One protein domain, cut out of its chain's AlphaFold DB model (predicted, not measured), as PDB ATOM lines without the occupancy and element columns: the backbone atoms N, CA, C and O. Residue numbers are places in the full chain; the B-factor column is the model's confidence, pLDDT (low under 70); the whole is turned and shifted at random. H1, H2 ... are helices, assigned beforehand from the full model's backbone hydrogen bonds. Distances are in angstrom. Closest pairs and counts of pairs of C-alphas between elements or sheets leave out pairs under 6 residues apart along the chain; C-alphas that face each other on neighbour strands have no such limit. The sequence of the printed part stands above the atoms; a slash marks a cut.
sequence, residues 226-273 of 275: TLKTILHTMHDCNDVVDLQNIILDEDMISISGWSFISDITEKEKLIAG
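This is residues 226 to 273 of the 275 residues of an uncharacterized protein of Photinus pyralis (UniProt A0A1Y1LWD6). Look for three helices, H1, H2 and H4, side by side as a small triangle, with H2 and H4 running opposite ways to H1. Short H3 makes a corner after H2, and residues 256 to 263 lead back to H4. The printed part has 48 residues, with four named helices in that numbered order and no named strand: all helix, compact, radius of gyration of the C-alphas 9.3 A, spans 20 by 19 by 18 A.

H1, residues 226 to 236, and H2, residues 240 to 249, form a hairpin at a shallow tilt of 8 degrees. They only just touch, with 3 pairs of C-alphas within 8 A; the closest C-alphas, Met 234 and Leu 243, are 6.2 A apart. H3, residues 251 to 255, only just touches H2, with 3 such pairs, and only at the corner; closest C-alphas Ile 247 and Ile 253, 5.9 A. H4, residues 264 to 271, touches H1 at a shallow 32 degrees; closest C-alphas Leu 231 and Ile 271, 6.6 A. Every O i to N i+4 pair is within hydrogen-bond range in H1, H2 and H3; 2 of 4 in H4.

Find C-alpha 226 at (158.048, 90.923, 147.569); H1 runs 15.5 A, H2 14.2 A, H3 6.2 A, and H4 11.9 A to C-alpha 271 at (166.510, 93.113, 158.937).

The printed part has no cut and no long link; residue 273 is under 70 in pLDDT.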
ATOM      1  N   THR A 226     157.194  89.781 147.918       87.56
ATOM      2  CA  THR A 226     158.048  90.923 147.569       87.56
ATOM      3  C   THR A 226     158.924  91.345 148.745       87.56
ATOM      4  O   THR A 226     160.135  91.454 148.587       87.56
ATOM      5  N   LEU A 227     158.349  91.467 149.948       86.56
ATOM      6  CA  LEU A 227     159.090  91.877 151.143       86.56
ATOM      7  C   LEU A 227     160.235  90.914 151.482       86.56
ATOM      8  O   LEU A 227     161.357  91.358 151.702       86.56
ATOM      9  N   LYS A 228     159.989  89.599 151.477       89.12
ATOM     10  CA  LYS A 228     161.034  88.604 151.756       89.12
ATOM     11  C   LYS A 228     162.164  88.660 150.726       89.12
ATOM     12  O   LYS A 228     163.336  88.594 151.081       89.12
ATOM     13  N   THR A 229     161.815  88.857 149.454       91.19
ATOM     14  CA  THR A 229     162.790  89.008 148.358       91.19
ATOM     15  C   THR A 229     163.661  90.251 148.551       91.19
ATOM     16  O   THR A 229     164.883  90.179 148.398       91.19
ATOM     17  N   ILE A 230     163.051  91.376 148.935       89.88
ATOM     18  CA  ILE A 230     163.763  92.617 149.260       89.88
ATOM     19  C   ILE A 230     164.705  92.382 150.440       89.88
ATOM     20  O   ILE A 230     165.890  92.677 150.332       89.88
ATOM     21  N   LEU A 231     164.220  91.776 151.527       90.44
ATOM     22  CA  LEU A 231     165.031  91.496 152.714       90.44
ATOM     23  C   LEU A 231     166.233  90.593 152.410       90.44
ATOM     24  O   LEU A 231     167.329  90.877 152.886       90.44
ATOM     25  N   HIS A 232     166.075  89.562 151.574       91.88
ATOM     26  CA  HIS A 232     167.209  88.754 151.111       91.88
ATOM     27  C   HIS A 232     168.182  89.558 150.238       91.88
ATOM     28  O   HIS A 232     169.394  89.463 150.419       91.88
ATOM     29  N   THR A 233     167.673  90.398 149.335       91.69
ATOM     30  CA  THR A 233     168.518  91.263 148.492       91.69
ATOM     31  C   THR A 233     169.330  92.242 149.346       91.69
ATOM     32  O   THR A 233     170.523  92.432 149.115       91.69
ATOM     33  N   MET A 234     168.712  92.819 150.379       90.44
ATOM     34  CA  MET A 234     169.381  93.678 151.359       90.44
ATOM     35  C   MET A 234     170.400  92.902 152.195       90.44
ATOM     36  O   MET A 234     171.504  93.395 152.424       90.44
ATOM     37  N   HIS A 235     170.054  91.687 152.627       90.94
ATOM     38  CA  HIS A 235     170.945  90.810 153.384       90.94
ATOM     39  C   HIS A 235     172.237  90.516 152.611       90.94
ATOM     40  O   HIS A 235     173.331  90.624 153.174       90.94
ATOM     41  N   ASP A 236     172.129  90.230 151.314       91.75
ATOM     42  CA  ASP A 236     173.265  89.872 150.461       91.75
ATOM     43  C   ASP A 236     174.036  91.095 149.924       91.75
ATOM     44  O   ASP A 236     175.148  90.960 149.400       91.75
ATOM     45  N   CYS A 237     173.488  92.302 150.090       92.50
ATOM     46  CA  CYS A 237     174.131  93.550 149.700       92.50
ATOM     47  C   CYS A 237     175.346  93.861 150.594       92.50
ATOM     48  O   CYS A 237     175.282  93.769 151.822       92.50
ATOM     49  N   ASN A 238     176.467  94.253 149.982       91.94
ATOM     50  CA  ASN A 238     177.719  94.573 150.683       91.94
ATOM     51  C   ASN A 238     178.223  95.998 150.409       91.94
ATOM     52  O   ASN A 238     179.294  96.365 150.888       91.94
ATOM     53  N   ASP A 239     177.465  96.788 149.650       93.06
ATOM     54  CA  ASP A 239     177.790  98.170 149.317       93.06
ATOM     55  C   ASP A 239     176.712  99.110 149.869       93.06
ATOM     56  O   ASP A 239     175.515  98.870 149.723       93.06
ATOM     57  N   VAL A 240     177.142 100.171 150.552       92.81
ATOM     58  CA  VAL A 240     176.229 101.095 151.242       92.81
ATOM     59  C   VAL A 240     175.387 101.920 150.266       92.81
ATOM     60  O   VAL A 240     174.250 102.264 150.581       92.81
ATOM     61  N   VAL A 241     175.915 102.224 149.076       92.19
ATOM     62  CA  VAL A 241     175.194 102.987 148.051       92.19
ATOM     63  C   VAL A 241     174.118 102.107 147.431       92.19
ATOM     64  O   VAL A 241     172.977 102.547 147.305       92.19
ATOM     65  N   ASP A 242     174.450 100.854 147.117       92.31
ATOM     66  CA  ASP A 242     173.476  99.885 146.606       92.31
ATOM     67  C   ASP A 242     172.369  99.600 147.634       92.31
ATOM     68  O   ASP A 242     171.191  99.595 147.279       92.31
ATOM     69  N   LEU A 243     172.717  99.448 148.918       91.75
ATOM     70  CA  LEU A 243     171.735  99.272 149.991       91.75
ATOM     71  C   LEU A 243     170.806 100.487 150.125       91.75
ATOM     72  O   LEU A 243     169.593 100.324 150.249       91.75
ATOM     73  N   GLN A 244     171.358 101.702 150.065       91.31
ATOM     74  CA  GLN A 244     170.565 102.930 150.100       91.31
ATOM     75  C   GLN A 244     169.619 103.031 148.897       91.31
ATOM     76  O   GLN A 244     168.490 103.487 149.061       91.31
ATOM     77  N   ASN A 245     170.046 102.599 147.706       90.94
ATOM     78  CA  ASN A 245     169.183 102.574 146.523       90.94
ATOM     79  C   ASN A 245     168.013 101.600 146.708       90.94
ATOM     80  O   ASN A 245     166.878 101.992 146.469       90.94
ATOM     81  N   ILE A 246     168.262 100.391 147.227       90.19
ATOM     82  CA  ILE A 246     167.193  99.421 147.534       90.19
ATOM     83  C   ILE A 246     166.167 100.027 148.503       90.19
ATOM     84  O   ILE A 246     164.966  99.893 148.302       90.19
ATOM     85  N   ILE A 247     166.629 100.727 149.542       88.38
ATOM     86  CA  ILE A 247     165.752 101.371 150.531       88.38
ATOM     87  C   ILE A 247     164.901 102.485 149.915       88.38
ATOM     88  O   ILE A 247     163.741 102.647 150.286       88.38
ATOM     89  N   LEU A 248     165.479 103.274 149.008       87.31
ATOM     90  CA  LEU A 248     164.779 104.375 148.342       87.31
ATOM     91  C   LEU A 248     163.798 103.894 147.272       87.31
ATOM     92  O   LEU A 248     162.794 104.566 147.046       87.31
ATOM     93  N   ASP A 249     164.093 102.767 146.626       87.88
ATOM     94  CA  ASP A 249     163.237 102.173 145.599       87.88
ATOM     95  C   ASP A 249     162.023 101.444 146.207       87.88
ATOM     96  O   ASP A 249     161.016 101.259 145.523       87.88
ATOM     97  N   GLU A 250     162.081 101.065 147.492       86.31
ATOM     98  CA  GLU A 250     161.058 100.256 148.160       86.31
ATOM     99  C   GLU A 250     160.268 101.031 149.230       86.31
ATOM    100  O   GLU A 250     160.693 101.197 150.381       86.31
ATOM    101  N   ASP A 251     159.035 101.421 148.885       81.31
ATOM    102  CA  ASP A 251     158.130 102.186 149.756       81.31
ATOM    103  C   ASP A 251     157.935 101.534 151.137       81.31
ATOM    104  O   ASP A 251     157.891 102.227 152.155       81.31
ATOM    105  N   MET A 252     157.852 100.199 151.204       78.94
ATOM    106  CA  MET A 252     157.592  99.479 152.458       78.94
ATOM    107  C   MET A 252     158.699  99.669 153.503       78.94
ATOM    108  O   MET A 252     158.402  99.718 154.697       78.94
ATOM    109  N   ILE A 253     159.954  99.798 153.067       81.88
ATOM    110  CA  ILE A 253     161.100 100.004 153.962       81.88
ATOM    111  C   ILE A 253     161.151 101.462 154.428       81.88
ATOM    112  O   ILE A 253     161.373 101.745 155.603       81.88
ATOM    113  N   SER A 254     160.837 102.406 153.540       74.94
ATOM    114  CA  SER A 254     160.759 103.818 153.923       74.94
ATOM    115  C   SER A 254     159.650 104.088 154.957       74.94
ATOM    116  O   SER A 254     159.857 104.835 155.917       74.94
ATOM    117  N   ILE A 255     158.488 103.431 154.816       76.75
ATOM    118  CA  ILE A 255     157.346 103.548 155.740       76.75
ATOM    119  C   ILE A 255     157.684 102.982 157.125       76.75
ATOM    120  O   ILE A 255     157.178 103.491 158.127       76.75
ATOM    121  N   SER A 256     158.567 101.981 157.211       74.31
ATOM    122  CA  SER A 256     159.061 101.461 158.492       74.31
ATOM    123  C   SER A 256     160.098 102.377 159.152       74.31
ATOM    124  O   SER A 256     160.743 101.991 160.114       74.31
ATOM    125  N   GLY A 257     160.269 103.616 158.684       78.00
ATOM    126  CA  GLY A 257     161.152 104.602 159.310       78.00
ATOM    127  C   GLY A 257     162.622 104.467 158.913       78.00
ATOM    128  O   GLY A 257     163.444 105.267 159.362       78.00
ATOM    129  N   TRP A 258     162.949 103.522 158.032       80.81
ATOM    130  CA  TRP A 258     164.275 103.362 157.452       80.81
ATOM    131  C   TRP A 258     164.337 104.092 156.113       80.81
ATOM    132  O   TRP A 258     164.170 103.497 155.059       80.81
ATOM    133  N   SER A 259     164.549 105.410 156.142       81.12
ATOM    134  CA  SER A 259     164.675 106.222 154.918       81.12
ATOM    135  C   SER A 259     166.127 106.454 154.480       81.12
ATOM    136  O   SER A 259     166.382 106.910 153.365       81.12
ATOM    137  N   PHE A 260     167.087 106.218 155.375       85.00
ATOM    138  CA  PHE A 260     168.501 106.477 155.129       85.00
ATOM    139  C   PHE A 260     169.386 105.553 155.964       85.00
ATOM    140  O   PHE A 260     169.149 105.406 157.161       85.00
ATOM    141  N   ILE A 261     170.417 104.990 155.337       84.75
ATOM    142  CA  ILE A 261     171.475 104.203 155.971       84.75
ATOM    143  C   ILE A 261     172.826 104.857 155.696       84.75
ATOM    144  O   ILE A 261     173.139 105.248 154.571       84.75
ATOM    145  N   SER A 262     173.636 104.967 156.749       85.06
ATOM    146  CA  SER A 262     174.969 105.577 156.681       85.06
ATOM    147  C   SER A 262     176.106 104.557 156.710       85.06
ATOM    148  O   SER A 262     177.205 104.848 156.234       85.06
ATOM    149  N   ASP A 263     175.836 103.363 157.238       87.44
ATOM    150  CA  ASP A 263     176.803 102.284 157.414       87.44
ATOM    151  C   ASP A 263     176.170 100.944 157.012       87.44
ATOM    152  O   ASP A 263     175.057 100.617 157.416       87.44
ATOM    153  N   ILE A 264     176.895 100.137 156.233       88.94
ATOM    154  CA  ILE A 264     176.438  98.820 155.767       88.94
ATOM    155  C   ILE A 264     176.078  97.871 156.921       88.94
ATOM    156  O   ILE A 264     175.245  96.983 156.754       88.94
ATOM    157  N   THR A 265     176.674  98.060 158.100       87.56
ATOM    158  CA  THR A 265     176.386  97.268 159.305       87.56
ATOM    159  C   THR A 265     174.992  97.537 159.880       87.56
ATOM    160  O   THR A 265     174.442  96.686 160.575       87.56
ATOM    161  N   GLU A 266     174.360  98.669 159.544       85.81
ATOM    162  CA  GLU A 266     172.992  98.992 159.973       85.81
ATOM    163  C   GLU A 266     171.948  98.064 159.335       85.81
ATOM    164  O   GLU A 266     170.852  97.918 159.883       85.81
ATOM    165  N   LYS A 267     172.296  97.360 158.243       86.25
ATOM    166  CA  LYS A 267     171.402  96.388 157.594       86.25
ATOM    167  C   LYS A 267     170.939  95.288 158.548       86.25
ATOM    168  O   LYS A 267     169.800  94.848 158.450       86.25
ATOM    169  N   GLU A 268     171.791  94.869 159.487       85.62
ATOM    170  CA  GLU A 268     171.451  93.821 160.457       85.62
ATOM    171  C   GLU A 268     170.318  94.272 161.385       85.62
ATOM    172  O   GLU A 268     169.410  93.496 161.671       85.62
ATOM    173  N   LYS A 269     170.319  95.547 161.793       83.12
ATOM    174  CA  LYS A 269     169.262  96.126 162.637       83.12
ATOM    175  C   LYS A 269     167.947  96.259 161.883       83.12
ATOM    176  O   LYS A 269     166.901  95.913 162.425       83.12
ATOM    177  N   LEU A 270     168.019  96.722 160.635       83.12
ATOM    178  CA  LEU A 270     166.858  96.851 159.759       83.12
ATOM    179  C   LEU A 270     166.196  95.491 159.531       83.12
ATOM    180  O   LEU A 270     164.992  95.353 159.732       83.12
ATOM    181  N   ILE A 271     166.988  94.480 159.170       82.56
ATOM    182  CA  ILE A 271     166.510  93.113 158.937       82.56
ATOM    183  C   ILE A 271     165.909  92.510 160.213       82.56
ATOM    184  O   ILE A 271     164.880  91.844 160.146       82.56
ATOM    185  N   ALA A 272     166.516  92.772 161.373       75.69
ATOM    186  CA  ALA A 272     166.003  92.333 162.669       75.69
ATOM    187  C   ALA A 272     164.788  93.144 163.167       75.69
ATOM    188  O   ALA A 272     164.267  92.858 164.243       75.69
ATOM    189  N   GLY A 273     164.361  94.192 162.450       68.94
ATOM    190  CA  GLY A 273     163.272  95.075 162.880       68.94
ATOM    191  C   GLY A 273     163.562  95.841 164.178       68.94
ATOM    192  O   GLY A 273     162.635  96.228 164.887       68.94
TER     193      GLY A 273